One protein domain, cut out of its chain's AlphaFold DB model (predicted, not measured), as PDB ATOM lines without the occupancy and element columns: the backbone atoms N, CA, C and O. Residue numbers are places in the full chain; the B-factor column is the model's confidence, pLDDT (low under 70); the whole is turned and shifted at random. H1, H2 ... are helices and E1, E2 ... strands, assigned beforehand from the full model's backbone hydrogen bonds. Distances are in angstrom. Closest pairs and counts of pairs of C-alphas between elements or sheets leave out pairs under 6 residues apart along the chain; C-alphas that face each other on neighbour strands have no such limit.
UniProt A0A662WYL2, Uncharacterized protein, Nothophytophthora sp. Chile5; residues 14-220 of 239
ATOM      1  N   GLU A  14     -21.641  54.809  -5.342       58.16
ATOM      2  CA  GLU A  14     -20.804  53.691  -4.874       58.16
ATOM      3  C   GLU A  14     -21.498  52.843  -3.790       58.16
ATOM      4  O   GLU A  14     -21.376  51.613  -3.800       58.16
ATOM      5  N   LEU A  15     -22.275  53.469  -2.897       59.12
ATOM      6  CA  LEU A  15     -23.008  52.779  -1.830       59.12
ATOM      7  C   LEU A  15     -24.144  51.896  -2.376       59.12
ATOM      8  O   LEU A  15     -24.350  50.775  -1.898       59.12
ATOM      9  N   ASP A  16     -24.865  52.372  -3.392       60.25
ATOM     10  CA  ASP A  16     -25.918  51.592  -4.049       60.25
ATOM     11  C   ASP A  16     -25.339  50.440  -4.885       60.25
ATOM     12  O   ASP A  16     -25.859  49.322  -4.836       60.25
ATOM     13  N   THR A  17     -24.191  50.648  -5.537       64.19
ATOM     14  CA  THR A  17     -23.493  49.588  -6.288       64.19
ATOM     15  C   THR A  17     -22.988  48.470  -5.359       64.19
ATOM     16  O   THR A  17     -23.084  47.284  -5.687       64.19
ATOM     17  N   GLN A  18     -22.503  48.815  -4.160       63.31
ATOM     18  CA  GLN A  18     -22.124  47.829  -3.139       63.31
ATOM     19  C   GLN A  18     -23.333  47.040  -2.625       63.31
ATOM     20  O   GLN A  18     -23.261  45.814  -2.524       63.31
ATOM     21  N   ARG A  19     -24.470  47.699  -2.372       60.81
ATOM     22  CA  ARG A  19     -25.706  47.025  -1.935       60.81
ATOM     23  C   ARG A  19     -26.276  46.084  -2.990       60.81
ATOM     24  O   ARG A  19     -26.786  45.018  -2.642       60.81
ATOM     25  N   GLU A  20     -26.208  46.444  -4.267       63.84
ATOM     26  CA  GLU A  20     -26.627  45.565  -5.363       63.84
ATOM     27  C   GLU A  20     -25.685  44.368  -5.532       63.84
ATOM     28  O   GLU A  20     -26.152  43.238  -5.698       63.84
ATOM     29  N   SER A  21     -24.372  44.578  -5.388       64.56
ATOM     30  CA  SER A  21     -23.381  43.497  -5.382       64.56
ATOM     31  C   SER A  21     -23.579  42.536  -4.201       64.56
ATOM     32  O   SER A  21     -23.493  41.319  -4.371       64.56
ATOM     33  N   GLU A  22     -23.889  43.046  -3.005       62.94
ATOM     34  CA  GLU A  22     -24.203  42.224  -1.829       62.94
ATOM     35  C   GLU A  22     -25.503  41.433  -2.016       62.94
ATOM     36  O   GLU A  22     -25.545  40.236  -1.731       62.94
ATOM     37  N   ARG A  23     -26.553  42.058  -2.565       61.81
ATOM     38  CA  ARG A  23     -27.818  41.375  -2.889       61.81
ATOM     39  C   ARG A  23     -27.627  40.281  -3.936       61.81
ATOM     40  O   ARG A  23     -28.147  39.183  -3.754       61.81
ATOM     41  N   SER A  24     -26.845  40.545  -4.983       63.59
ATOM     42  CA  SER A  24     -26.502  39.551  -6.006       63.59
ATOM     43  C   SER A  24     -25.693  38.390  -5.415       63.59
ATOM     44  O   SER A  24     -25.998  37.227  -5.674       63.59
ATOM     45  N   SER A  25     -24.724  38.673  -4.536       69.81
ATOM     46  CA  SER A  25     -23.951  37.644  -3.827       69.81
ATOM     47  C   SER A  25     -24.827  36.767  -2.923       69.81
ATOM     48  O   SER A  25     -24.622  35.553  -2.857       69.81
ATOM     49  N   LEU A  26     -25.796  37.359  -2.220       66.06
ATOM     50  CA  LEU A  26     -26.728  36.625  -1.359       66.06
ATOM     51  C   LEU A  26     -27.685  35.748  -2.173       66.06
ATOM     52  O   LEU A  26     -27.922  34.602  -1.789       66.06
ATOM     53  N   ASP A  27     -28.187  36.242  -3.305       71.25
ATOM     54  CA  ASP A  27     -29.038  35.469  -4.215       71.25
ATOM     55  C   ASP A  27     -28.263  34.306  -4.864       71.25
ATOM     56  O   ASP A  27     -28.738  33.170  -4.906       71.25
ATOM     57  N   MET A  28     -27.002  34.536  -5.251       71.00
ATOM     58  CA  MET A  28     -26.105  33.482  -5.738       71.00
ATOM     59  C   MET A  28     -25.806  32.414  -4.668       71.00
ATOM     60  O   MET A  28     -25.787  31.218  -4.985       71.00
ATOM     61  N   ASP A  29     -25.585  32.802  -3.404       68.62
ATOM     62  CA  ASP A  29     -25.384  31.851  -2.299       68.62
ATOM     63  C   ASP A  29     -26.670  31.076  -1.985       68.62
ATOM     64  O   ASP A  29     -26.638  29.855  -1.805       68.62
ATOM     65  N   LEU A  30     -27.826  31.743  -2.005       67.31
ATOM     66  CA  LEU A  30     -29.123  31.099  -1.824       67.31
ATOM     67  C   LEU A  30     -29.396  30.091  -2.949       67.31
ATOM     68  O   LEU A  30     -29.722  28.936  -2.670       67.31
ATOM     69  N   GLY A  31     -29.174  30.474  -4.207       63.97
ATOM     70  CA  GLY A  31     -29.275  29.592  -5.370       63.97
ATOM     71  C   GLY A  31     -28.343  28.380  -5.272       63.97
ATOM     72  O   GLY A  31     -28.752  27.242  -5.537       63.97
ATOM     73  N   ARG A  32     -27.103  28.578  -4.801       69.75
ATOM     74  CA  ARG A  32     -26.149  27.492  -4.531       69.75
ATOM     75  C   ARG A  32     -26.652  26.558  -3.426       69.75
ATOM     76  O   ARG A  32     -26.583  25.339  -3.596       69.75
ATOM     77  N   ARG A  33     -27.181  27.092  -2.321       68.25
ATOM     78  CA  ARG A  33     -27.747  26.300  -1.213       68.25
ATOM     79  C   ARG A  33     -28.978  25.513  -1.649       68.25
ATOM     80  O   ARG A  33     -29.063  24.324  -1.354       68.25
ATOM     81  N   LEU A  34     -29.887  26.122  -2.406       64.12
ATOM     82  CA  LEU A  34     -31.073  25.457  -2.957       64.12
ATOM     83  C   LEU A  34     -30.689  24.341  -3.936       64.12
ATOM     84  O   LEU A  34     -31.229  23.238  -3.861       64.12
ATOM     85  N   SER A  35     -29.693  24.581  -4.792       64.75
ATOM     86  CA  SER A  35     -29.142  23.565  -5.700       64.75
ATOM     87  C   SER A  35     -28.521  22.393  -4.941       64.75
ATOM     88  O   SER A  35     -28.716  21.232  -5.303       64.75
ATOM     89  N   GLN A  36     -27.791  22.676  -3.858       63.94
ATOM     90  CA  GLN A  36     -27.258  21.646  -2.970       63.94
ATOM     91  C   GLN A  36     -28.383  20.860  -2.298       63.94
ATOM     92  O   GLN A  36     -28.365  19.639  -2.373       63.94
ATOM     93  N   LEU A  37     -29.388  21.518  -1.717       63.09
ATOM     94  CA  LEU A  37     -30.542  20.851  -1.099       63.09
ATOM     95  C   LEU A  37     -31.301  19.973  -2.102       63.09
ATOM     96  O   LEU A  37     -31.608  18.822  -1.791       63.09
ATOM     97  N   SER A  38     -31.523  20.471  -3.320       68.19
ATOM     98  CA  SER A  38     -32.139  19.719  -4.417       68.19
ATOM     99  C   SER A  38     -31.323  18.475  -4.766       68.19
ATOM    100  O   SER A  38     -31.856  17.368  -4.805       68.19
ATOM    101  N   ASN A  39     -30.010  18.613  -4.948       66.56
ATOM    102  CA  ASN A  39     -29.147  17.476  -5.262       66.56
ATOM    103  C   ASN A  39     -29.065  16.475  -4.103       66.56
ATOM    104  O   ASN A  39     -29.072  15.267  -4.325       66.56
ATOM    105  N   ASN A  40     -29.054  16.954  -2.862       66.88
ATOM    106  CA  ASN A  40     -29.060  16.109  -1.672       66.88
ATOM    107  C   ASN A  40     -30.349  15.293  -1.599       66.88
ATOM    108  O   ASN A  40     -30.288  14.085  -1.370       66.88
ATOM    109  N   ALA A  41     -31.491  15.932  -1.866       68.69
ATOM    110  CA  ALA A  41     -32.780  15.270  -1.984       68.69
ATOM    111  C   ALA A  41     -32.781  14.242  -3.125       68.69
ATOM    112  O   ALA A  41     -33.262  13.134  -2.922       68.69
ATOM    113  N   LYS A  42     -32.174  14.540  -4.282       76.56
ATOM    114  CA  LYS A  42     -32.051  13.583  -5.397       76.56
ATOM    115  C   LYS A  42     -31.296  12.316  -4.989       76.56
ATOM    116  O   LYS A  42     -31.850  11.231  -5.112       76.56
ATOM    117  N   PHE A  43     -30.088  12.426  -4.428       75.88
ATOM    118  CA  PHE A  43     -29.316  11.242  -4.006       75.88
ATOM    119  C   PHE A  43     -30.051  10.429  -2.937       75.88
ATOM    120  O   PHE A  43     -30.082   9.199  -2.975       75.88
ATOM    121  N   ALA A  44     -30.667  11.136  -1.996       72.38
ATOM    122  CA  ALA A  44     -31.479  10.578  -0.934       72.38
ATOM    123  C   ALA A  44     -32.712   9.817  -1.465       72.38
ATOM    124  O   ALA A  44     -33.035   8.748  -0.941       72.38
ATOM    125  N   MET A  45     -33.376  10.348  -2.493       74.81
ATOM    126  CA  MET A  45     -34.522   9.738  -3.173       74.81
ATOM    127  C   MET A  45     -34.103   8.517  -3.994       74.81
ATOM    128  O   MET A  45     -34.690   7.452  -3.836       74.81
ATOM    129  N   THR A  46     -33.054   8.629  -4.810       81.19
ATOM    130  CA  THR A  46     -32.564   7.515  -5.635       81.19
ATOM    131  C   THR A  46     -32.096   6.342  -4.772       81.19
ATOM    132  O   THR A  46     -32.464   5.204  -5.030       81.19
ATOM    133  N   LEU A  47     -31.358   6.588  -3.683       84.19
ATOM    134  CA  LEU A  47     -30.976   5.509  -2.763       84.19
ATOM    135  C   LEU A  47     -32.179   4.909  -2.027       84.19
ATOM    136  O   LEU A  47     -32.168   3.724  -1.705       84.19
ATOM    137  N   ASN A  48     -33.227   5.697  -1.769       82.81
ATOM    138  CA  ASN A  48     -34.458   5.169  -1.185       82.81
ATOM    139  C   ASN A  48     -35.167   4.204  -2.137       82.81
ATOM    140  O   ASN A  48     -35.685   3.188  -1.670       82.81
ATOM    141  N   GLN A  49     -35.116   4.481  -3.443       84.06
ATOM    142  CA  GLN A  49     -35.625   3.580  -4.471       84.06
ATOM    143  C   GLN A  49     -34.851   2.265  -4.512       84.06
ATOM    144  O   GLN A  49     -35.449   1.263  -4.854       84.06
ATOM    145  N   ILE A  50     -33.578   2.195  -4.119       87.69
ATOM    146  CA  ILE A  50     -32.853   0.914  -4.090       87.69
ATOM    147  C   ILE A  50     -33.304   0.094  -2.877       87.69
ATOM    148  O   ILE A  50     -33.069   0.474  -1.732       87.69
ATOM    149  N   ASN A  51     -33.950  -1.047  -3.103       85.50
ATOM    150  CA  ASN A  51     -34.392  -1.971  -2.063       85.50
ATOM    151  C   ASN A  51     -33.221  -2.745  -1.448       85.50
ATOM    152  O   ASN A  51     -33.017  -2.698  -0.233       85.50
ATOM    153  N   ARG A  52     -32.467  -3.454  -2.293       88.69
ATOM    154  CA  ARG A  52     -31.334  -4.299  -1.903       88.69
ATOM    155  C   ARG A  52     -30.345  -4.428  -3.052       88.69
ATOM    156  O   ARG A  52     -30.689  -4.182  -4.204       88.69
ATOM    157  N   VAL A  53     -29.148  -4.877  -2.713       91.75
ATOM    158  CA  VAL A  53     -28.097  -5.209  -3.671       91.75
ATOM    159  C   VAL A  53     -27.654  -6.652  -3.443       91.75
ATOM    160  O   VAL A  53     -27.641  -7.119  -2.303       91.75
ATOM    161  N   GLN A  54     -27.302  -7.369  -4.502       92.00
ATOM    162  CA  GLN A  54     -26.751  -8.721  -4.425       92.00
ATOM    163  C   GLN A  54     -25.560  -8.837  -5.368       92.00
ATOM    164  O   GLN A  54     -25.594  -8.304  -6.464       92.00
ATOM    165  N   ILE A  55     -24.501  -9.535  -4.976       92.31
ATOM    166  CA  ILE A  55     -23.392  -9.792  -5.897       92.31
ATOM    167  C   ILE A  55     -23.644 -11.156  -6.530       92.31
ATOM    168  O   ILE A  55     -23.513 -12.180  -5.862       92.31
ATOM    169  N   CYS A  56     -24.059 -11.224  -7.792       88.38
ATOM    170  CA  CYS A  56     -24.504 -12.479  -8.405       88.38
ATOM    171  C   CYS A  56     -23.335 -13.329  -8.907       88.38
ATOM    172  O   CYS A  56     -23.283 -14.528  -8.613       88.38
ATOM    173  N   ALA A  57     -22.334 -12.705  -9.520       87.31
ATOM    174  CA  ALA A  57     -21.198 -13.386 -10.120       87.31
ATOM    175  C   ALA A  57     -19.875 -12.678  -9.814       87.31
ATOM    176  O   ALA A  57     -19.836 -11.503  -9.446       87.31
ATOM    177  N   ALA A  58     -18.789 -13.431  -9.959       88.19
ATOM    178  CA  ALA A  58     -17.445 -12.891 -10.031       88.19
ATOM    179  C   ALA A  58     -16.696 -13.617 -11.150       88.19
ATOM    180  O   ALA A  58     -16.735 -14.849 -11.198       88.19
ATOM    181  N   TYR A  59     -16.057 -12.868 -12.040       85.31
ATOM    182  CA  TYR A  59     -15.328 -13.399 -13.190       85.31
ATOM    183  C   TYR A  59     -14.055 -12.588 -13.420       85.31
ATOM    184  O   TYR A  59     -13.974 -11.436 -13.008       85.31
ATOM    185  N   ASP A  60     -13.047 -13.177 -14.052       83.75
ATOM    186  CA  ASP A  60     -11.818 -12.457 -14.383       83.75
ATOM    187  C   ASP A  60     -11.973 -11.816 -15.769       83.75
ATOM    188  O   ASP A  60     -12.256 -12.507 -16.744       83.75
ATOM    189  N   SER A  61     -11.836 -10.491 -15.853       81.69
ATOM    190  CA  SER A  61     -11.941  -9.755 -17.117       81.69
ATOM    191  C   SER A  61     -10.604  -9.758 -17.854       81.69
ATOM    192  O   SER A  61      -9.588  -9.300 -17.324       81.69
ATOM    193  N   GLU A  62     -10.602 -10.251 -19.094       78.06
ATOM    194  CA  GLU A  62      -9.405 -10.284 -19.943       78.06
ATOM    195  C   GLU A  62      -8.966  -8.881 -20.388       78.06
ATOM    196  O   GLU A  62      -7.767  -8.606 -20.440       78.06
ATOM    197  N   GLN A  63      -9.917  -7.969 -20.619       77.50
ATOM    198  CA  GLN A  63      -9.633  -6.572 -20.985       77.50
ATOM    199  C   GLN A  63      -8.943  -5.801 -19.852       77.50
ATOM    200  O   GLN A  63      -8.138  -4.904 -20.095       77.50
ATOM    201  N   ASP A  64      -9.181  -6.210 -18.607       72.31
ATOM    202  CA  ASP A  64      -8.753  -5.499 -17.405       72.31
ATOM    203  C   ASP A  64      -7.490  -6.087 -16.762       72.31
ATOM    204  O   ASP A  64      -7.305  -6.049 -15.539       72.31
ATOM    205  N   GLY A  65      -6.610  -6.684 -17.570       73.31
ATOM    206  CA  GLY A  65      -5.391  -7.338 -17.082       73.31
ATOM    207  C   GLY A  65      -5.678  -8.562 -16.200       73.31
ATOM    208  O   GLY A  65      -4.898  -8.885 -15.291       73.31
ATOM    209  N   GLY A  66      -6.820  -9.223 -16.419       75.00
ATOM    210  CA  GLY A  66      -7.310 -10.377 -15.661       75.00
ATOM    211  C   GLY A  66      -7.972 -10.019 -14.326       75.00
ATOM    212  O   GLY A  66      -8.002 -10.858 -13.421       75.00
ATOM    213  N   ALA A  67      -8.325  -8.754 -14.085       81.81
ATOM    214  CA  ALA A  67      -8.876  -8.343 -12.794       81.81
ATOM    215  C   ALA A  67     -10.207  -9.059 -12.512       81.81
ATOM    216  O   ALA A  67     -11.058  -9.155 -13.391       81.81
ATOM    217  N   THR A  68     -10.398  -9.524 -11.275       84.19
ATOM    218  CA  THR A  68     -11.671 -10.119 -10.859       84.19
ATOM    219  C   THR A  68     -12.737  -9.027 -10.745       84.19
ATOM    220  O   THR A  68     -12.665  -8.162  -9.859       84.19
ATOM    221  N   MET A  69     -13.711  -9.086 -11.645       89.25
ATOM    222  CA  MET A  69     -14.927  -8.287 -11.686       89.25
ATOM    223  C   MET A  69     -15.994  -8.915 -10.795       89.25
ATOM    224  O   MET A  69     -16.104 -10.137 -10.709       89.25
ATOM    225  N   TYR A  70     -16.789  -8.076 -10.141       90.62
ATOM    226  CA  TYR A  70     -17.959  -8.462  -9.360       90.62
ATOM    227  C   TYR A  70     -19.194  -7.863 -10.016       90.62
ATOM    228  O   TYR A  70     -19.285  -6.644 -10.143       90.62
ATOM    229  N   VAL A  71     -20.141  -8.719 -10.392       92.56
ATOM    230  CA  VAL A  71     -21.428  -8.294 -10.948       92.56
ATOM    231  C   VAL A  71     -22.389  -8.059  -9.797       92.56
ATOM    232  O   VAL A  71     -22.640  -8.953  -8.982       92.56
ATOM    233  N   VAL A  72     -22.886  -6.836  -9.715       94.06
ATOM    234  CA  VAL A  72     -23.717  -6.327  -8.637       94.06
ATOM    235  C   VAL A  72     -25.127  -6.097  -9.179       94.06
ATOM    236  O   VAL A  72     -25.384  -5.146  -9.911       94.06
ATOM    237  N   ASP A  73     -26.040  -6.976  -8.794       93.50
ATOM    238  CA  ASP A  73     -27.472  -6.895  -9.055       93.50
ATOM    239  C   ASP A  73     -28.108  -5.846  -8.144       93.50
ATOM    240  O   ASP A  73     -28.029  -5.944  -6.911       93.50
ATOM    241  N   VAL A  74     -28.786  -4.867  -8.737       91.38
ATOM    242  CA  VAL A  74     -29.493  -3.822  -8.001       91.38
ATOM    243  C   VAL A  74     -30.997  -4.005  -8.157       91.38
ATOM    244  O   VAL A  74     -31.524  -4.077  -9.264       91.38
ATOM    245  N   PHE A  75     -31.689  -4.074  -7.019       89.44
ATOM    246  CA  PHE A  75     -33.136  -4.252  -6.947       89.44
ATOM    247  C   PHE A  75     -33.776  -2.975  -6.426       89.44
ATOM    248  O   PHE A  75     -33.432  -2.505  -5.335       89.44
ATOM    249  N   LEU A  76     -34.734  -2.438  -7.160       88.38
ATOM    250  CA  LEU A  76     -35.490  -1.252  -6.819       88.38
ATOM    251  C   LEU A  76     -36.751  -1.606  -6.015       88.38
ATOM    252  O   LEU A  76     -37.257  -2.728  -5.992       88.38
ATOM    253  N   GLN A  77     -37.250  -0.635  -5.261       78.44
ATOM    254  CA  GLN A  77     -38.503  -0.713  -4.537       78.44
ATOM    255  C   GLN A  77     -39.633  -0.536  -5.540       78.44
ATOM    256  O   GLN A  77     -39.983   0.579  -5.917       78.44
ATOM    257  N   ASN A  78     -40.246  -1.648  -5.923       63.81
ATOM    258  CA  ASN A  78     -41.514  -1.630  -6.630       63.81
ATOM    259  C   ASN A  78     -42.630  -1.204  -5.661       63.81
ATOM    260  O   ASN A  78     -43.185  -2.024  -4.929       63.81
ATOM    261  N   ILE A  79     -42.950   0.096  -5.654       57.16
ATOM    262  CA  ILE A  79     -43.966   0.740  -4.790       57.16
ATOM    263  C   ILE A  79     -45.378   0.150  -5.031       57.16
ATOM    264  O   ILE A  79     -46.274   0.310  -4.210       57.16
ATOM    265  N   GLN A  80     -45.573  -0.592  -6.128       52.38
ATOM    266  CA  GLN A  80     -46.859  -1.151  -6.560       52.38
ATOM    267  C   GLN A  80     -47.019  -2.664  -6.331       52.38
ATOM    268  O   GLN A  80     -47.868  -3.297  -6.957       52.38
ATOM    269  N   LYS A  81     -46.243  -3.292  -5.443       55.62
ATOM    270  CA  LYS A  81     -46.594  -4.652  -5.001       55.62
ATOM    271  C   LYS A  81     -47.767  -4.522  -4.030       55.62
ATOM    272  O   LYS A  81     -47.584  -4.036  -2.918       55.62
ATOM    273  N   GLY A  82     -48.971  -4.871  -4.492       54.28
ATOM    274  CA  GLY A  82     -50.210  -4.801  -3.712       54.28
ATOM    275  C   GLY A  82     -50.103  -5.468  -2.336       54.28
ATOM    276  O   GLY A  82     -49.135  -6.173  -2.041       54.28
ATOM    277  N   LEU A  83     -51.106  -5.230  -1.481       59.03
ATOM    278  CA  LEU A  83     -51.141  -5.766  -0.116       59.03
ATOM    279  C   LEU A  83     -50.764  -7.260  -0.112       59.03
ATOM    280  O   LEU A  83     -51.279  -8.008  -0.949       59.03
ATOM    281  N   PRO A  84     -49.869  -7.709   0.791       61.69
ATOM    282  CA  PRO A  84     -49.428  -9.096   0.812       61.69
ATOM    283  C   PRO A  84     -50.641 -10.022   0.877       61.69
ATOM    284  O   PRO A  84     -51.426  -9.940   1.820       61.69
ATOM    285  N   MET A  85     -50.794 -10.892  -0.120       63.78
ATOM    286  CA  MET A  85     -51.924 -11.813  -0.190       63.78
ATOM    287  C   MET A  85     -51.859 -12.784   0.995       63.78
ATOM    288  O   MET A  85     -50.954 -13.627   1.067       63.78
ATOM    289  N   PHE A  86     -52.794 -12.633   1.932       64.50
ATOM    290  CA  PHE A  86     -52.982 -13.551   3.049       64.50
ATOM    291  C   PHE A  86     -53.634 -14.827   2.524       64.50
ATOM    292  O   PHE A  86     -54.729 -14.784   1.966       64.50
ATOM    293  N   ILE A  87     -52.950 -15.957   2.682       75.94
ATOM    294  CA  ILE A  87     -53.511 -17.272   2.374       75.94
ATOM    295  C   ILE A  87     -54.123 -17.806   3.671       75.94
ATOM    296  O   ILE A  87     -53.446 -17.869   4.698       75.94
ATOM    297  N   ALA A  88     -55.412 -18.152   3.648       74.69
ATOM    298  CA  ALA A  88     -56.100 -18.687   4.820       74.69
ATOM    299  C   ALA A  88     -55.403 -19.971   5.312       74.69
ATOM    300  O   ALA A  88     -55.169 -20.889   4.529       74.69
ATOM    301  N   GLY A  89     -55.054 -20.020   6.602       78.69
ATOM    302  CA  GLY A  89     -54.336 -21.144   7.216       78.69
ATOM    303  C   GLY A  89     -52.805 -21.090   7.110       78.69
ATOM    304  O   GLY A  89     -52.137 -21.980   7.629       78.69
ATOM    305  N   GLU A  90     -52.227 -20.062   6.480       81.88
ATOM    306  CA  GLU A  90     -50.772 -19.887   6.415       81.88
ATOM    307  C   GLU A  90     -50.210 -19.413   7.766       81.88
ATOM    308  O   GLU A  90     -50.681 -18.429   8.341       81.88
ATOM    309  N   THR A  91     -49.165 -20.080   8.267       84.62
ATOM    310  CA  THR A  91     -48.441 -19.586   9.442       84.62
ATOM    311  C   THR A  91     -47.548 -18.402   9.064       84.62
ATOM    312  O   THR A  91     -47.026 -18.319   7.951       84.62
ATOM    313  N   GLU A  92     -47.266 -17.504  10.012       82.00
ATOM    314  CA  GLU A  92     -46.314 -16.397   9.805       82.00
ATOM    315  C   GLU A  92     -44.930 -16.885   9.323       82.00
ATOM    316  O   GLU A  92     -44.238 -16.206   8.558       82.00
ATOM    317  N   SER A  93     -44.530 -18.096   9.721       83.19
ATOM    318  CA  SER A  93     -43.268 -18.701   9.290       83.19
ATOM    319  C   SER A  93     -43.276 -19.092   7.808       83.19
ATOM    320  O   SER A  93     -42.294 -18.835   7.101       83.19
ATOM    321  N   ASP A  94     -44.390 -19.639   7.322       83.56
ATOM    322  CA  ASP A  94     -44.565 -20.055   5.931       83.56
ATOM    323  C   ASP A  94     -44.701 -18.838   5.025       83.56
ATOM    324  O   ASP A  94     -44.014 -18.748   4.005       83.56
ATOM    325  N   ARG A  95     -45.434 -17.824   5.490       80.88
ATOM    326  CA  ARG A  95     -45.520 -16.515   4.841       80.88
ATOM    327  C   ARG A  95     -44.145 -15.884   4.660       80.88
ATOM    328  O   ARG A  95     -43.789 -15.451   3.563       80.88
ATOM    329  N   LYS A  96     -43.316 -15.874   5.708       81.69
ATOM    330  CA  LYS A  96     -41.952 -15.328   5.648       81.69
ATOM    331  C   LYS A  96     -41.057 -16.114   4.690       81.69
ATOM    332  O   LYS A  96     -40.273 -15.505   3.962       81.69
ATOM    333  N   LYS A  97     -41.159 -17.447   4.668       83.81
ATOM    334  CA  LYS A  97     -40.434 -18.291   3.702       83.81
ATOM    335  C   LYS A  97     -40.884 -18.002   2.270       83.81
ATOM    336  O   LYS A  97     -40.030 -17.764   1.421       83.81
ATOM    337  N   ARG A  98     -42.194 -17.942   2.014       84.00
ATOM    338  CA  ARG A  98     -42.778 -17.634   0.700       84.00
ATOM    339  C   ARG A  98     -42.321 -16.273   0.185       84.00
ATOM    340  O   ARG A  98     -41.842 -16.186  -0.941       84.00
ATOM    341  N   LEU A  99     -42.383 -15.237   1.021       80.19
ATOM    342  CA  LEU A  99     -41.909 -13.896   0.667       80.19
ATOM    343  C   LEU A  99     -40.401 -13.867   0.387       80.19
ATOM    344  O   LEU A  99     -39.973 -13.229  -0.570       80.19
ATOM    345  N   ARG A 100     -39.587 -14.590   1.171       78.75
ATOM    346  CA  ARG A 100     -38.141 -14.723   0.912       78.75
ATOM    347  C   ARG A 100     -37.851 -15.424  -0.411       78.75
ATOM    348  O   ARG A 100     -36.965 -14.987  -1.134       78.75
ATOM    349  N   LEU A 101     -38.591 -16.484  -0.731       81.06
ATOM    350  CA  LEU A 101     -38.456 -17.204  -1.998       81.06
ATOM    351  C   LEU A 101     -38.897 -16.344  -3.185       81.06
ATOM    352  O   LEU A 101     -38.219 -16.336  -4.205       81.06
ATOM    353  N   ALA A 102     -39.997 -15.603  -3.047       78.31
ATOM    354  CA  ALA A 102     -40.450 -14.660  -4.064       78.31
ATOM    355  C   ALA A 102     -39.402 -13.564  -4.307       78.31
ATOM    356  O   ALA A 102     -39.080 -13.272  -5.452       78.31
ATOM    357  N   LEU A 103     -38.810 -13.027  -3.235       75.06
ATOM    358  CA  LEU A 103     -37.737 -12.038  -3.317       75.06
ATOM    359  C   LEU A 103     -36.468 -12.607  -3.969       75.06
ATOM    360  O   LEU A 103     -35.806 -11.904  -4.722       75.06
ATOM    361  N   ALA A 104     -36.124 -13.868  -3.692       75.19
ATOM    362  CA  ALA A 104     -34.959 -14.531  -4.276       75.19
ATOM    363  C   ALA A 104     -35.115 -14.837  -5.777       75.19
ATOM    364  O   ALA A 104     -34.112 -14.992  -6.464       75.19
ATOM    365  N   LYS A 105     -36.356 -14.940  -6.271       79.12
ATOM    366  CA  LYS A 105     -36.683 -15.175  -7.687       79.12
ATOM    367  C   LYS A 105     -36.914 -13.890  -8.482       79.12
ATOM    368  O   LYS A 105     -37.130 -13.965  -9.687       79.12
ATOM    369  N   GLU A 106     -36.941 -12.739  -7.816       82.31
ATOM    370  CA  GLU A 106     -37.095 -11.449  -8.481       82.31
ATOM    371  C   GLU A 106     -35.885 -11.204  -9.397       82.31
ATOM    372  O   GLU A 106     -34.756 -11.415  -8.944       82.31
ATOM    373  N   PRO A 107     -36.087 -10.811 -10.668       85.31
ATOM    374  CA  PRO A 107     -34.984 -10.397 -11.526       85.31
ATOM    375  C   PRO A 107     -34.409  -9.059 -11.034       85.31
ATOM    376  O   PRO A 107     -35.154  -8.252 -10.471       85.31
ATOM    377  N   PRO A 108     -33.103  -8.809 -11.219       88.69
ATOM    378  CA  PRO A 108     -32.533  -7.495 -10.947       88.69
ATOM    379  C   PRO A 108     -33.090  -6.454 -11.922       88.69
ATOM    380  O   PRO A 108     -33.322  -6.763 -13.091       88.69
ATOM    381  N   ASP A 109     -33.274  -5.218 -11.458       89.69
ATOM    382  CA  ASP A 109     -33.709  -4.113 -12.321       89.69
ATOM    383  C   ASP A 109     -32.564  -3.646 -13.228       89.69
ATOM    384  O   ASP A 109     -32.777  -3.307 -14.389       89.69
ATOM    385  N   TYR A 110     -31.339  -3.646 -12.701       90.88
ATOM    386  CA  TYR A 110     -30.120  -3.432 -13.473       90.88
ATOM    387  C   TYR A 110     -28.912  -4.066 -12.780       90.88
ATOM    388  O   TYR A 110     -28.964  -4.450 -11.606       90.88
ATOM    389  N   GLN A 111     -27.815  -4.165 -13.526       92.56
ATOM    390  CA  GLN A 111     -26.544  -4.695 -13.055       92.56
ATOM    391  C   GLN A 111     -25.451  -3.647 -13.219       92.56
ATOM    392  O   GLN A 111     -25.432  -2.896 -14.195       92.56
ATOM    393  N   VAL A 112     -24.547  -3.601 -12.248       92.25
ATOM    394  CA  VAL A 112     -23.335  -2.783 -12.300       92.25
ATOM    395  C   VAL A 112     -22.132  -3.681 -12.046       92.25
ATOM    396  O   VAL A 112     -22.207  -4.627 -11.262       92.25
ATOM    397  N   GLU A 113     -21.024  -3.421 -12.723       92.69
ATOM    398  CA  GLU A 113     -19.816  -4.229 -12.587       92.69
ATOM    399  C   GLU A 113     -18.722  -3.429 -11.904       92.69
ATOM    400  O   GLU A 113     -18.443  -2.293 -12.284       92.69
ATOM    401  N   HIS A 114     -18.084  -4.039 -10.906       91.50
ATOM    402  CA  HIS A 114     -17.009  -3.389 -10.171       91.50
ATOM    403  C   HIS A 114     -15.816  -4.296  -9.937       91.50
ATOM    404  O   HIS A 114     -15.952  -5.465  -9.562       91.50
ATOM    405  N   ARG A 115     -14.619  -3.723 -10.032       90.50
ATOM    406  CA  ARG A 115     -13.389  -4.372  -9.570       90.50
ATOM    407  C   ARG A 115     -13.295  -4.318  -8.055       90.50
ATOM    408  O   ARG A 115     -13.743  -3.375  -7.405       90.50
ATOM    409  N   TYR A 116     -12.567  -5.272  -7.475       87.19
ATOM    410  CA  TYR A 116     -12.284  -5.280  -6.034       87.19
ATOM    411  C   TYR A 116     -11.706  -3.950  -5.503       87.19
ATOM    412  O   TYR A 116     -12.034  -3.502  -4.401       87.19
ATOM    413  N   SER A 117     -10.834  -3.315  -6.289       88.25
ATOM    414  CA  SER A 117     -10.218  -2.028  -5.957       88.25
ATOM    415  C   SER A 117     -11.237  -0.903  -5.808       88.25
ATOM    416  O   SER A 117     -11.040  -0.024  -4.976       88.25
ATOM    417  N   GLU A 118     -12.340  -0.935  -6.551       91.38
ATOM    418  CA  GLU A 118     -13.361   0.110  -6.498       91.38
ATOM    419  C   GLU A 118     -14.165   0.043  -5.202       91.38
ATOM    420  O   GLU A 118     -14.402   1.080  -4.587       91.38
ATOM    421  N   PHE A 119     -14.470  -1.159  -4.699       91.06
ATOM    422  CA  PHE A 119     -15.061  -1.322  -3.365       91.06
ATOM    423  C   PHE A 119     -14.143  -0.780  -2.264       91.06
ATOM    424  O   PHE A 119     -14.609  -0.182  -1.294       91.06
ATOM    425  N   ARG A 120     -12.825  -0.976  -2.404       88.88
ATOM    426  CA  ARG A 120     -11.835  -0.408  -1.477       88.88
ATOM    427  C   ARG A 120     -11.823   1.113  -1.559       88.88
ATOM    428  O   ARG A 120     -11.855   1.757  -0.519       88.88
ATOM    429  N   THR A 121     -11.828   1.680  -2.763       92.25
ATOM    430  CA  THR A 121     -11.902   3.133  -2.960       92.25
ATOM    431  C   THR A 121     -13.201   3.711  -2.395       92.25
ATOM    432  O   THR A 121     -13.160   4.761  -1.756       92.25
ATOM    433  N   LEU A 122     -14.337   3.025  -2.560       92.75
ATOM    434  CA  LEU A 122     -15.613   3.390  -1.940       92.75
ATOM    435  C   LEU A 122     -15.490   3.434  -0.412       92.75
ATOM    436  O   LEU A 122     -15.850   4.440   0.199       92.75
ATOM    437  N   LEU A 123     -14.949   2.372   0.194       90.12
ATOM    438  CA  LEU A 123     -14.716   2.314   1.636       90.12
ATOM    439  C   LEU A 123     -13.821   3.463   2.102       90.12
ATOM    440  O   LEU A 123     -14.195   4.169   3.032       90.12
ATOM    441  N   THR A 124     -12.667   3.659   1.461       90.88
ATOM    442  CA  THR A 124     -11.707   4.705   1.830       90.88
ATOM    443  C   THR A 124     -12.349   6.084   1.755       90.88
ATOM    444  O   THR A 124     -12.335   6.803   2.744       90.88
ATOM    445  N   ARG A 125     -13.032   6.418   0.651       92.19
ATOM    446  CA  ARG A 125     -13.718   7.714   0.506       92.19
ATOM    447  C   ARG A 125     -14.766   7.949   1.594       92.19
ATOM    448  O   ARG A 125     -14.922   9.072   2.066       92.19
ATOM    449  N   ILE A 126     -15.505   6.914   1.982       91.25
ATOM    450  CA  ILE A 126     -16.532   7.023   3.026       91.25
ATOM    451  C   ILE A 126     -15.902   7.153   4.408       91.25
ATOM    452  O   ILE A 126     -16.357   7.982   5.198       91.25
ATOM    453  N   ALA A 127     -14.857   6.373   4.686       89.69
ATOM    454  CA  ALA A 127     -14.090   6.482   5.916       89.69
ATOM    455  C   ALA A 127     -13.513   7.896   6.050       89.69
ATOM    456  O   ALA A 127     -13.767   8.539   7.060       89.69
ATOM    457  N   ASP A 128     -12.880   8.432   5.006       90.88
ATOM    458  CA  ASP A 128     -12.305   9.783   4.989       90.88
ATOM    459  C   ASP A 128     -13.349  10.874   5.262       90.88
ATOM    460  O   ASP A 128     -13.099  11.817   6.010       90.88
ATOM    461  N   VAL A 129     -14.556  10.744   4.701       89.06
ATOM    462  CA  VAL A 129     -15.657  11.694   4.944       89.06
ATOM    463  C   VAL A 129     -16.095  11.701   6.411       89.06
ATOM    464  O   VAL A 129     -16.506  12.744   6.932       89.06
ATOM    465  N   VAL A 130     -16.054  10.540   7.060       87.19
ATOM    466  CA  VAL A 130     -16.536  10.328   8.429       87.19
ATOM    467  C   VAL A 130     -15.409  10.432   9.464       87.19
ATOM    468  O   VAL A 130     -15.715  10.537  10.648       87.19
ATOM    469  N   ASN A 131     -14.145  10.482   9.033       84.94
ATOM    470  CA  ASN A 131     -12.939  10.493   9.859       84.94
ATOM    471  C   ASN A 131     -12.771  11.805  10.646       84.94
ATOM    472  O   ASN A 131     -11.955  12.664  10.324       84.94
ATOM    473  N   ASP A 132     -13.599  11.971  11.667       87.50
ATOM    474  CA  ASP A 132     -13.571  13.066  12.623       87.50
ATOM    475  C   ASP A 132     -14.009  12.491  13.972       87.50
ATOM    476  O   ASP A 132     -15.197  12.250  14.209       87.50
ATOM    477  N   HIS A 133     -13.030  12.195  14.829       83.25
ATOM    478  CA  HIS A 133     -13.267  11.529  16.108       83.25
ATOM    479  C   HIS A 133     -14.175  12.333  17.036       83.25
ATOM    480  O   HIS A 133     -14.981  11.732  17.752       83.25
ATOM    481  N   ASP A 134     -14.089  13.661  17.000       85.06
ATOM    482  CA  ASP A 134     -14.927  14.521  17.824       85.06
ATOM    483  C   ASP A 134     -16.361  14.492  17.305       85.06
ATOM    484  O   ASP A 134     -17.296  14.251  18.067       85.06
ATOM    485  N   HIS A 135     -16.557  14.600  15.991       86.12
ATOM    486  CA  HIS A 135     -17.893  14.523  15.413       86.12
ATOM    487  C   HIS A 135     -18.540  13.135  15.538       86.12
ATOM    488  O   HIS A 135     -19.744  13.045  15.785       86.12
ATOM    489  N   ILE A 136     -17.772  12.049  15.394       85.94
ATOM    490  CA  ILE A 136     -18.261  10.668  15.532       85.94
ATOM    491  C   ILE A 136     -18.911  10.444  16.906       85.94
ATOM    492  O   ILE A 136     -19.926   9.754  16.986       85.94
ATOM    493  N   ARG A 137     -18.374  11.046  17.976       85.56
ATOM    494  CA  ARG A 137     -18.904  10.894  19.345       85.56
ATOM    495  C   ARG A 137     -20.306  11.471  19.514       85.56
ATOM    496  O   ARG A 137     -21.090  10.931  20.288       85.56
ATOM    497  N   PHE A 138     -20.628  12.535  18.779       83.31
ATOM    498  CA  PHE A 138     -21.895  13.263  18.921       83.31
ATOM    499  C   PHE A 138     -22.868  13.025  17.761       83.31
ATOM    500  O   PHE A 138     -24.052  13.339  17.867       83.31
ATOM    501  N   CYS A 139     -22.404  12.445  16.653       85.81
ATOM    502  CA  CYS A 139     -23.227  12.165  15.485       85.81
ATOM    503  C   CYS A 139     -23.510  10.666  15.349       85.81
ATOM    504  O   CYS A 139     -22.675   9.890  14.877       85.81
ATOM    505  N   ALA A 140     -24.742  10.266  15.674       84.94
ATOM    506  CA  ALA A 140     -25.199   8.881  15.551       84.94
ATOM    507  C   ALA A 140     -25.057   8.315  14.122       84.94
ATOM    508  O   ALA A 140     -24.784   7.125  13.958       84.94
ATOM    509  N   TYR A 141     -25.185   9.157  13.089       86.88
ATOM    510  CA  TYR A 141     -24.953   8.754  11.701       86.88
ATOM    511  C   TYR A 141     -23.480   8.407  11.448       86.88
ATOM    512  O   TYR A 141     -23.170   7.301  11.007       86.88
ATOM    513  N   CYS A 142     -22.566   9.330  11.758       88.25
ATOM    514  CA  CYS A 142     -21.131   9.135  11.557       88.25
ATOM    515  C   CYS A 142     -20.586   7.983  12.403       88.25
ATOM    516  O   CYS A 142     -19.825   7.173  11.886       88.25
ATOM    517  N   SER A 143     -21.046   7.830  13.646       88.31
ATOM    518  CA  SER A 143     -20.729   6.660  14.470       88.31
ATOM    519  C   SER A 143     -21.138   5.353  13.794       88.31
ATOM    520  O   SER A 143     -20.317   4.451  13.627       88.31
ATOM    521  N   ARG A 144     -22.374   5.263  13.291       88.19
ATOM    522  CA  ARG A 144     -22.859   4.063  12.601       88.19
ATOM    523  C   ARG A 144     -22.101   3.770  11.308       88.19
ATOM    524  O   ARG A 144     -21.757   2.617  11.065       88.19
ATOM    525  N   VAL A 145     -21.844   4.779  10.476       89.19
ATOM    526  CA  VAL A 145     -21.084   4.595   9.228       89.19
ATOM    527  C   VAL A 145     -19.643   4.183   9.526       89.19
ATOM    528  O   VAL A 145     -19.143   3.260   8.888       89.19
ATOM    529  N   ASN A 146     -19.009   4.782  10.537       89.50
ATOM    530  CA  ASN A 146     -17.677   4.389  10.991       89.50
ATOM    531  C   ASN A 146     -17.650   2.939  11.498       89.50
ATOM    532  O   ASN A 146     -16.745   2.181  11.157       89.50
ATOM    533  N   MET A 147     -18.672   2.527  12.254       87.38
ATOM    534  CA  MET A 147     -18.828   1.138  12.688       87.38
ATOM    535  C   MET A 147     -18.984   0.190  11.499       87.38
ATOM    536  O   MET A 147     -18.341  -0.847  11.487       87.38
ATOM    537  N   ILE A 148     -19.771   0.532  10.476       87.19
ATOM    538  CA  ILE A 148     -19.898  -0.296   9.261       87.19
ATOM    539  C   ILE A 148     -18.554  -0.404   8.530       87.19
ATOM    540  O   ILE A 148     -18.166  -1.499   8.127       87.19
ATOM    541  N   ALA A 149     -17.839   0.715   8.389       84.69
ATOM    542  CA  ALA A 149     -16.533   0.761   7.741       84.69
ATOM    543  C   ALA A 149     -15.463  -0.043   8.504       84.69
ATOM    544  O   ALA A 149     -14.588  -0.635   7.879       84.69
ATOM    545  N   SER A 150     -15.555  -0.091   9.837       81.31
ATOM    546  CA  SER A 150     -14.571  -0.752  10.707       81.31
ATOM    547  C   SER A 150     -14.913  -2.212  11.027       81.31
ATOM    548  O   SER A 150     -14.014  -3.033  11.182       81.31
ATOM    549  N   ALA A 151     -16.199  -2.557  11.149       71.94
ATOM    550  CA  ALA A 151     -16.655  -3.882  11.581       71.94
ATOM    551  C   ALA A 151     -16.598  -4.929  10.467       71.94
ATOM    552  O   ALA A 151     -16.558  -6.128  10.743       71.94
ATOM    553  N   ILE A 152     -16.616  -4.498   9.206       68.50
ATOM    554  CA  ILE A 152     -16.542  -5.415   8.076       68.50
ATOM    555  C   ILE A 152     -15.074  -5.575   7.710       68.50
ATOM    556  O   ILE A 152     -14.467  -4.690   7.106       68.50
ATOM    557  N   SER A 153     -14.498  -6.716   8.090       65.25
ATOM    558  CA  SER A 153     -13.133  -7.080   7.726       65.25
ATOM    559  C   SER A 153     -13.031  -7.180   6.209       65.25
ATOM    560  O   SER A 153     -13.449  -8.155   5.589       65.25
ATOM    561  N   PHE A 154     -12.510  -6.126   5.583       69.38
ATOM    562  CA  PHE A 154     -12.433  -6.083   4.136       69.38
ATOM    563  C   PHE A 154     -11.446  -7.161   3.638       69.38
ATOM    564  O   PHE A 154     -10.272  -7.134   4.028       69.38
ATOM    565  N   PRO A 155     -11.884  -8.069   2.746       69.12
ATOM    566  CA  PRO A 155     -11.152  -9.279   2.365       69.12
ATOM    567  C   PRO A 155      -9.713  -8.965   1.935       69.12
ATOM    568  O   PRO A 155      -9.528  -8.113   1.074       69.12
ATOM    569  N   PRO A 156      -8.660  -9.598   2.469       66.44
ATOM    570  CA  PRO A 156      -7.290  -9.186   2.168       66.44
ATOM    571  C   PRO A 156      -6.973  -9.247   0.658       66.44
ATOM    572  O   PRO A 156      -7.547 -10.050  -0.083       66.44
ATOM    573  N   ARG A 157      -6.047  -8.385   0.202       66.62
ATOM    574  CA  ARG A 157      -5.621  -8.245  -1.214       66.62
ATOM    575  C   ARG A 157      -4.869  -9.465  -1.767       66.62
ATOM    576  O   ARG A 157      -4.358  -9.391  -2.879       66.62
ATOM    577  N   VAL A 158      -4.736 -10.537  -0.984       61.12
ATOM    578  CA  VAL A 158      -3.844 -11.658  -1.293       61.12
ATOM    579  C   VAL A 158      -4.128 -12.179  -2.699       61.12
ATOM    580  O   VAL A 158      -5.287 -12.336  -3.098       61.12
ATOM    581  N   LEU A 159      -3.042 -12.369  -3.448       54.62
ATOM    582  CA  LEU A 159      -3.045 -12.712  -4.860       54.62
ATOM    583  C   LEU A 159      -3.709 -14.070  -5.074       54.62
ATOM    584  O   LEU A 159      -3.144 -15.128  -4.823       54.62
ATOM    585  N   ASN A 160      -4.911 -14.004  -5.622       57.28
ATOM    586  CA  ASN A 160      -5.739 -15.126  -6.040       57.28
ATOM    587  C   ASN A 160      -5.175 -15.922  -7.242       57.28
ATOM    588  O   ASN A 160      -5.824 -16.852  -7.705       57.28
ATOM    589  N   ARG A 161      -3.989 -15.565  -7.759       58.69
ATOM    590  CA  ARG A 161      -3.450 -16.060  -9.041       58.69
ATOM    591  C   ARG A 161      -2.305 -17.074  -8.932       58.69
ATOM    592  O   ARG A 161      -1.721 -17.443  -9.945       58.69
ATOM    593  N   GLY A 162      -1.946 -17.517  -7.728       62.06
ATOM    594  CA  GLY A 162      -0.934 -18.567  -7.572       62.06
ATOM    595  C   GLY A 162      -1.455 -19.936  -8.026       62.06
ATOM    596  O   GLY A 162      -2.622 -20.251  -7.802       62.06
ATOM    597  N   ILE A 163      -0.580 -20.778  -8.587       58.91
ATOM    598  CA  ILE A 163      -0.889 -22.162  -9.013       58.91
ATOM    599  C   ILE A 163      -1.533 -22.969  -7.874       58.91
ATOM    600  O   ILE A 163      -2.462 -23.743  -8.098       58.91
ATOM    601  N   LEU A 164      -1.098 -22.750  -6.629       58.03
ATOM    602  CA  LEU A 164      -1.720 -23.377  -5.461       58.03
ATOM    603  C   LEU A 164      -3.176 -22.942  -5.258       58.03
ATOM    604  O   LEU A 164      -3.987 -23.765  -4.859       58.03
ATOM    605  N   ALA A 165      -3.539 -21.685  -5.524       59.22
ATOM    606  CA  ALA A 165      -4.892 -21.182  -5.274       59.22
ATOM    607  C   ALA A 165      -5.925 -21.748  -6.264       59.22
ATOM    608  O   ALA A 165      -7.075 -21.985  -5.881       59.22
ATOM    609  N   THR A 166      -5.522 -21.985  -7.515       60.31
ATOM    610  CA  THR A 166      -6.390 -22.529  -8.571       60.31
ATOM    611  C   THR A 166      -6.556 -24.045  -8.447       60.31
ATOM    612  O   THR A 166      -7.672 -24.545  -8.556       60.31
ATOM    613  N   THR A 167      -5.479 -24.769  -8.140       59.03
ATOM    614  CA  THR A 167      -5.466 -26.246  -8.047       59.03
ATOM    615  C   THR A 167      -6.188 -26.803  -6.824       59.03
ATOM    616  O   THR A 167      -6.772 -27.879  -6.883       59.03
ATOM    617  N   THR A 168      -6.192 -26.067  -5.716       66.31
ATOM    618  CA  THR A 168      -6.770 -26.529  -4.444       66.31
ATOM    619  C   THR A 168      -8.214 -26.056  -4.227       66.31
ATOM    620  O   THR A 168      -8.807 -26.331  -3.187       66.31
ATOM    621  N   GLY A 169      -8.792 -25.300  -5.171       67.88
ATOM    622  CA  GLY A 169     -10.137 -24.720  -5.042       67.88
ATOM    623  C   GLY A 169     -10.241 -23.546  -4.055       67.88
ATOM    624  O   GLY A 169     -11.312 -22.944  -3.925       67.88
ATOM    625  N   TRP A 170      -9.137 -23.159  -3.408       73.00
ATOM    626  CA  TRP A 170      -9.069 -22.026  -2.479       73.00
ATOM    627  C   TRP A 170      -9.473 -20.709  -3.136       73.00
ATOM    628  O   TRP A 170     -10.133 -19.886  -2.502       73.00
ATOM    629  N   HIS A 171      -9.163 -20.537  -4.423       74.69
ATOM    630  CA  HIS A 171      -9.609 -19.389  -5.206       74.69
ATOM    631  C   HIS A 171     -11.136 -19.218  -5.174       74.69
ATOM    632  O   HIS A 171     -11.645 -18.115  -4.960       74.69
ATOM    633  N   ARG A 172     -11.880 -20.318  -5.334       76.81
ATOM    634  CA  ARG A 172     -13.347 -20.314  -5.367       76.81
ATOM    635  C   ARG A 172     -13.934 -20.005  -3.992       76.81
ATOM    636  O   ARG A 172     -14.858 -19.198  -3.897       76.81
ATOM    637  N   LEU A 173     -13.373 -20.587  -2.929       80.44
ATOM    638  CA  LEU A 173     -13.794 -20.314  -1.552       80.44
ATOM    639  C   LEU A 173     -13.531 -18.854  -1.159       80.44
ATOM    640  O   LEU A 173     -14.430 -18.180  -0.662       80.44
ATOM    641  N   LEU A 174     -12.328 -18.339  -1.432       79.94
ATOM    642  CA  LEU A 174     -11.969 -16.946  -1.153       79.94
ATOM    643  C   LEU A 174     -12.840 -15.970  -1.937       79.94
ATOM    644  O   LEU A 174     -13.293 -14.975  -1.379       79.94
ATOM    645  N   THR A 175     -13.117 -16.267  -3.206       81.31
ATOM    646  CA  THR A 175     -14.015 -15.454  -4.034       81.31
ATOM    647  C   THR A 175     -15.431 -15.450  -3.468       81.31
ATOM    648  O   THR A 175     -16.045 -14.390  -3.400       81.31
ATOM    649  N   HIS A 176     -15.924 -16.590  -2.976       84.12
ATOM    650  CA  HIS A 176     -17.232 -16.681  -2.329       84.12
ATOM    651  C   HIS A 176     -17.298 -15.889  -1.013       84.12
ATOM    652  O   HIS A 176     -18.234 -15.116  -0.803       84.12
ATOM    653  N   ILE A 177     -16.295 -16.028  -0.139       83.94
ATOM    654  CA  ILE A 177     -16.194 -15.257   1.114       83.94
ATOM    655  C   ILE A 177     -16.132 -13.759   0.805       83.94
ATOM    656  O   ILE A 177     -16.874 -12.970   1.388       83.94
ATOM    657  N   ARG A 178     -15.279 -13.372  -0.150       86.19
ATOM    658  CA  ARG A 178     -15.093 -11.986  -0.577       86.19
ATOM    659  C   ARG A 178     -16.385 -11.401  -1.132       86.19
ATOM    660  O   ARG A 178     -16.790 -10.332  -0.691       86.19
ATOM    661  N   LYS A 179     -17.056 -12.124  -2.026       88.25
ATOM    662  CA  LYS A 179     -18.378 -11.776  -2.556       88.25
ATOM    663  C   LYS A 179     -19.377 -11.512  -1.425       88.25
ATOM    664  O   LYS A 179     -19.996 -10.455  -1.402       88.25
ATOM    665  N   HIS A 180     -19.482 -12.422  -0.457       88.12
ATOM    666  CA  HIS A 180     -20.416 -12.268   0.658       88.12
ATOM    667  C   HIS A 180     -20.104 -11.043   1.535       88.12
ATOM    668  O   HIS A 180     -21.003 -10.284   1.884       88.12
ATOM    669  N   GLN A 181     -18.829 -10.807   1.857       88.69
ATOM    670  CA  GLN A 181     -18.411  -9.652   2.661       88.69
ATOM    671  C   GLN A 181     -18.667  -8.316   1.948       88.69
ATOM    672  O   GLN A 181     -19.127  -7.365   2.579       88.69
ATOM    673  N   LEU A 182     -18.403  -8.245   0.640       90.31
ATOM    674  CA  LEU A 182     -18.681  -7.057  -0.172       90.31
ATOM    675  C   LEU A 182     -20.185  -6.773  -0.256       90.31
ATOM    676  O   LEU A 182     -20.607  -5.631  -0.085       90.31
ATOM    677  N   GLU A 183     -20.999  -7.810  -0.454       92.19
ATOM    678  CA  GLU A 183     -22.457  -7.690  -0.474       92.19
ATOM    679  C   GLU A 183     -23.004  -7.176   0.867       92.19
ATOM    680  O   GLU A 183     -23.822  -6.252   0.893       92.19
ATOM    681  N   LEU A 184     -22.527  -7.726   1.989       90.69
ATOM    682  CA  LEU A 184     -22.900  -7.256   3.326       90.69
ATOM    683  C   LEU A 184     -22.504  -5.794   3.545       90.69
ATOM    684  O   LEU A 184     -23.300  -5.019   4.075       90.69
ATOM    685  N   PHE A 185     -21.301  -5.407   3.114       91.25
ATOM    686  CA  PHE A 185     -20.825  -4.030   3.209       91.25
ATOM    687  C   PHE A 185     -21.735  -3.051   2.477       91.25
ATOM    688  O   PHE A 185     -22.228  -2.101   3.093       91.25
ATOM    689  N   VAL A 186     -22.008  -3.305   1.197       91.81
ATOM    690  CA  VAL A 186     -22.847  -2.420   0.384       91.81
ATOM    691  C   VAL A 186     -24.261  -2.340   0.959       91.81
ATOM    692  O   VAL A 186     -24.793  -1.242   1.104       91.81
ATOM    693  N   ASN A 187     -24.855  -3.463   1.377       92.19
ATOM    694  CA  ASN A 187     -26.202  -3.463   1.954       92.19
ATOM    695  C   ASN A 187     -26.279  -2.759   3.318       92.19
ATOM    696  O   ASN A 187     -27.241  -2.033   3.582       92.19
ATOM    697  N   HIS A 188     -25.287  -2.931   4.197       90.38
ATOM    698  CA  HIS A 188     -25.241  -2.213   5.474       90.38
ATOM    699  C   HIS A 188     -25.100  -0.707   5.268       90.38
ATOM    700  O   HIS A 188     -25.798   0.075   5.921       90.38
ATOM    701  N   LEU A 189     -24.240  -0.306   4.334       89.44
ATOM    702  CA  LEU A 189     -24.040   1.088   3.982       89.44
ATOM    703  C   LEU A 189     -25.293   1.695   3.334       89.44
ATOM    704  O   LEU A 189     -25.713   2.784   3.722       89.44
ATOM    705  N   LEU A 190     -25.947   0.963   2.428       89.50
ATOM    706  CA  LEU A 190     -27.224   1.348   1.833       89.50
ATOM    707  C   LEU A 190     -28.298   1.536   2.908       89.50
ATOM    708  O   LEU A 190     -28.977   2.560   2.933       89.50
ATOM    709  N   LYS A 191     -28.406   0.603   3.859       87.75
ATOM    710  CA  LYS A 191     -29.337   0.722   4.988       87.75
ATOM    711  C   LYS A 191     -29.048   1.961   5.839       87.75
ATOM    712  O   LYS A 191     -29.988   2.634   6.244       87.75
ATOM    713  N   ALA A 192     -27.778   2.277   6.099       85.88
ATOM    714  CA  ALA A 192     -27.400   3.490   6.825       85.88
ATOM    715  C   ALA A 192     -27.714   4.773   6.032       85.88
ATOM    716  O   ALA A 192     -28.149   5.758   6.618       85.88
ATOM    717  N   ALA A 193     -27.549   4.760   4.707       82.31
ATOM    718  CA  ALA A 193     -27.863   5.896   3.837       82.31
ATOM    719  C   ALA A 193     -29.379   6.127   3.639       82.31
ATOM    720  O   ALA A 193     -29.807   7.248   3.342       82.31
ATOM    721  N   LYS A 194     -30.197   5.080   3.802       79.56
ATOM    722  CA  LYS A 194     -31.668   5.137   3.725       79.56
ATOM    723  C   LYS A 194     -32.349   5.499   5.044       79.56
ATOM    724  O   LYS A 194     -33.533   5.823   5.036       79.56
ATOM    725  N   ASP A 195     -31.649   5.397   6.168       71.81
ATOM    726  CA  ASP A 195     -32.259   5.552   7.487       71.81
ATOM    727  C   ASP A 195     -32.764   6.993   7.694       71.81
ATOM    728  O   ASP A 195     -31.996   7.951   7.814       71.81
ATOM    729  N   MET A 196     -34.093   7.138   7.677       57.03
ATOM    730  CA  MET A 196     -34.815   8.414   7.707       57.03
ATOM    731  C   MET A 196     -34.676   9.154   9.043       57.03
ATOM    732  O   MET A 196     -34.897  10.364   9.089       57.03
ATOM    733  N   SER A 197     -34.259   8.461  10.109       53.12
ATOM    734  CA  SER A 197     -34.018   9.059  11.429       53.12
ATOM    735  C   SER A 197     -32.972  10.185  11.400       53.12
ATOM    736  O   SER A 197     -33.028  11.096  12.221       53.12
ATOM    737  N   TYR A 198     -32.076  10.192  10.405       52.25
ATOM    738  CA  TYR A 198     -31.041  11.219  10.239       52.25
ATOM    739  C   TYR A 198     -31.440  12.383   9.313       52.25
ATOM    740  O   TYR A 198     -30.686  13.351   9.204       52.25
ATOM    741  N   ARG A 199     -32.593  12.306   8.628       54.75
ATOM    742  CA  ARG A 199     -33.052  13.329   7.664       54.75
ATOM    743  C   ARG A 199     -34.033  14.341   8.264       54.75
ATOM    744  O   ARG A 199     -34.085  15.474   7.789       54.75
ATOM    745  N   SER A 200     -34.771  13.948   9.302       51.09
ATOM    746  CA  SER A 200     -35.903  14.726   9.838       51.09
ATOM    747  C   SER A 200     -35.669  15.342  11.225       51.09
ATOM    748  O   SER A 200     -36.559  16.009  11.741       51.09
ATOM    749  N   GLY A 201     -34.500  15.131  11.842       47.78
ATOM    750  CA  GLY A 201     -34.132  15.736  13.130       47.78
ATOM    751  C   GLY A 201     -33.371  17.058  12.971       47.78
ATOM    752  O   GLY A 201     -32.617  17.238  12.013       47.78
ATOM    753  N   SER A 202     -33.544  17.980  13.921       42.59
ATOM    754  CA  SER A 202     -32.789  19.234  14.014       42.59
ATOM    755  C   SER A 202     -31.286  18.953  14.149       42.59
ATOM    756  O   SER A 202     -30.812  18.604  15.228       42.59
ATOM    757  N   GLY A 203     -30.545  19.069  13.042       55.72
ATOM    758  CA  GLY A 203     -29.099  18.821  12.985       55.72
ATOM    759  C   GLY A 203     -28.682  17.829  11.897       55.72
ATOM    760  O   GLY A 203     -28.005  16.842  12.183       55.72
ATOM    761  N   GLN A 204     -29.079  18.070  10.642       65.44
ATOM    762  CA  GLN A 204     -28.649  17.253   9.504       65.44
ATOM    763  C   GLN A 204     -27.117  17.248   9.407       65.44
ATOM    764  O   GLN A 204     -26.484  18.276   9.164       65.44
ATOM    765  N   CYS A 205     -26.502  16.080   9.579       78.44
ATOM    766  CA  CYS A 205     -25.067  15.938   9.381       78.44
ATOM    767  C   CYS A 205     -24.733  16.127   7.892       78.44
ATOM    768  O   CYS A 205     -25.085  15.289   7.064       78.44
ATOM    769  N   GLY A 206     -23.995  17.184   7.539       77.06
ATOM    770  CA  GLY A 206     -23.593  17.449   6.147       77.06
ATOM    771  C   GLY A 206     -22.754  16.331   5.501       77.06
ATOM    772  O   GLY A 206     -22.665  16.247   4.276       77.06
ATOM    773  N   ARG A 207     -22.168  15.425   6.299       85.38
ATOM    774  CA  ARG A 207     -21.426  14.250   5.808       85.38
ATOM    775  C   ARG A 207     -22.342  13.187   5.209       85.38
ATOM    776  O   ARG A 207     -21.918  12.505   4.278       85.38
ATOM    777  N   PHE A 208     -23.594  13.104   5.665       84.06
ATOM    778  CA  PHE A 208     -24.615  12.216   5.101       84.06
ATOM    779  C   PHE A 208     -24.706  12.370   3.584       84.06
ATOM    780  O   PHE A 208     -24.602  11.402   2.842       84.06
ATOM    781  N   VAL A 209     -24.785  13.616   3.124       81.25
ATOM    782  CA  VAL A 209     -24.865  13.966   1.705       81.25
ATOM    783  C   VAL A 209     -23.688  13.408   0.911       81.25
ATOM    784  O   VAL A 209     -23.873  12.851  -0.169       81.25
ATOM    785  N   LYS A 210     -22.470  13.569   1.437       86.31
ATOM    786  CA  LYS A 210     -21.247  13.114   0.771       86.31
ATOM    787  C   LYS A 210     -21.212  11.588   0.677       86.31
ATOM    788  O   LYS A 210     -20.895  11.060  -0.387       86.31
ATOM    789  N   VAL A 211     -21.593  10.887   1.746       88.38
ATOM    790  CA  VAL A 211     -21.678   9.418   1.757       88.38
ATOM    791  C   VAL A 211     -22.767   8.931   0.797       88.38
ATOM    792  O   VAL A 211     -22.496   8.064  -0.029       88.38
ATOM    793  N   SER A 212     -23.963   9.526   0.835       87.25
ATOM    794  CA  SER A 212     -25.062   9.197  -0.080       87.25
ATOM    795  C   SER A 212     -24.681   9.425  -1.538       87.25
ATOM    796  O   SER A 212     -24.940   8.564  -2.368       87.25
ATOM    797  N   ARG A 213     -24.019  10.542  -1.860       87.19
ATOM    798  CA  ARG A 213     -23.514  10.796  -3.214       87.19
ATOM    799  C   ARG A 213     -22.494   9.742  -3.637       87.19
ATOM    800  O   ARG A 213     -22.618   9.192  -4.720       87.19
ATOM    801  N   THR A 214     -21.516   9.446  -2.782       90.69
ATOM    802  CA  THR A 214     -20.454   8.474  -3.090       90.69
ATOM    803  C   THR A 214     -21.034   7.082  -3.345       90.69
ATOM    804  O   THR A 214     -20.662   6.437  -4.320       90.69
ATOM    805  N   LEU A 215     -21.985   6.646  -2.512       91.06
ATOM    806  CA  LEU A 215     -22.681   5.374  -2.698       91.06
ATOM    807  C   LEU A 215     -23.558   5.375  -3.955       91.06
ATOM    808  O   LEU A 215     -23.589   4.384  -4.673       91.06
ATOM    809  N   ASN A 216     -24.262   6.475  -4.227       89.88
ATOM    810  CA  ASN A 216     -25.111   6.594  -5.406       89.88
ATOM    811  C   ASN A 216     -24.291   6.500  -6.697       89.88
ATOM    812  O   ASN A 216     -24.661   5.735  -7.571       89.88
ATOM    813  N   CYS A 217     -23.150   7.192  -6.782       90.00
ATOM    814  CA  CYS A 217     -22.252   7.087  -7.933       90.00
ATOM    815  C   CYS A 217     -21.701   5.670  -8.123       90.00
ATOM    816  O   CYS A 217     -21.504   5.255  -9.255       90.00
ATOM    817  N   PHE A 218     -21.444   4.943  -7.032       91.62
ATOM    818  CA  PHE A 218     -21.008   3.551  -7.111       91.62
ATOM    819  C   PHE A 218     -22.118   2.644  -7.652       91.62
ATOM    820  O   PHE A 218     -21.864   1.830  -8.516       91.62
ATOM    821  N   LEU A 219     -23.358   2.818  -7.192       90.56
ATOM    822  CA  LEU A 219     -24.503   2.006  -7.621       90.56
ATOM    823  C   LEU A 219     -25.210   2.543  -8.872       90.56
ATOM    824  O   LEU A 219     -26.272   2.039  -9.221       90.56
ATOM    825  N   ALA A 220     -24.695   3.592  -9.509       86.19
ATOM    826  CA  ALA A 220     -25.348   4.190 -10.662       86.19
ATOM    827  C   ALA A 220     -25.287   3.230 -11.853       86.19
ATOM    828  O   ALA A 220     -24.277   2.566 -12.076       86.19
TER     829      ALA A 220
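AT A GLANCE: This is residues 14 to 220 of the 239 residues of an uncharacterized protein of Nothophytophthora sp. Chile5 (UniProt A0A662WYL2). A strongly twisted sheet of three strands has the long helix H7 packed along one face, and H7 joins H3, H5 and H8 in a four-helix bundle whose members run up and down. The long straight helix H1 leads into the sheet, and its residues 14 to 35 stick out as an arm; residues 88 to 94, at the turn of the loop that runs through H2, stick out elsewhere. The 207 printed residues include eight named helices and three named strands, in the order H1 E1 E2 H2 E3 H3 H4 H5 H6 H7 H8; the sheet order is E1 E2 E3, antiparallel, and the class is mostly helix. The whole is loose, with a radius of gyration of the C-alphas of 22.2 A and spans of 81 by 56 by 36 A.

IN THESE COORDINATES: The sheet holds E1, residues 50 to 61, 26.8 A long, which bends by 60 degrees at residue 58; E2, residues 67 to 76, 28.2 A; and E3, residues 110 to 115. H7 is residues 170 to 194, 35.9 A. H1, residues 14 to 49, spans 52.3 A from C-alpha 14 at (-20.804, 53.691, -4.874). The others are H2, residues 92 to 104; H3, 116 to 130, 21.7 A; H4, 133 to 138; H5, 140 to 151; H6, 163 to 167; and H8, 206 to 218, ending at C-alpha 218 (-21.008, 3.551, -7.111).

HOW THE PARTS SIT: E1 and E2 form a hairpin, with N 54 and O 73 within hydrogen-bond range at 2.9 A. E2 and E3 are antiparallel, with N 72 and O 112 at 2.8 A. H7 is on the sheet at a height of 9.0 A, along E1 at 26 degrees on the local plane; C-alphas Ile 55 and Glu 183 are closest, 5.9 A. H5 touches H7 at a shallow tilt of 1 degree, opposite ways, closest at C-alphas Ile 148 and His 188, 6.8 A. H3 touches H8 at a shallow tilt of 10 degrees, opposite ways, closest at C-alphas Ile 126 and Val 211, 5.8 A. H1 touches H8 with residues 40 to 47 alone, C-alphas Asn 40 and Val 209 closest at 5.8 A. H4 and H5 touch only at the corner, C-alphas Ile 136 and Ser 143 closest at 4.8 A. H6 is near H7; H2 touches no helix and is not on the sheet. Every O i to N i+4 pair is within hydrogen-bond range in H1, H2, H3, H5, H6 and H7, against 1 of 2 in H4 and 8 of 9 in H8.

THE WHOLE: The C-alphas of Glu 14 and Gly 89 are farthest apart, at 82.9 A. The printed part has no cut. The links E2 to H2, H5 to H6 and H7 to H8 are long. Mean pLDDT of the printed part is 78.1; residues 14 to 26, 29 to 41, 78 to 86, 152 to 169 and 196 to 204 are under 70.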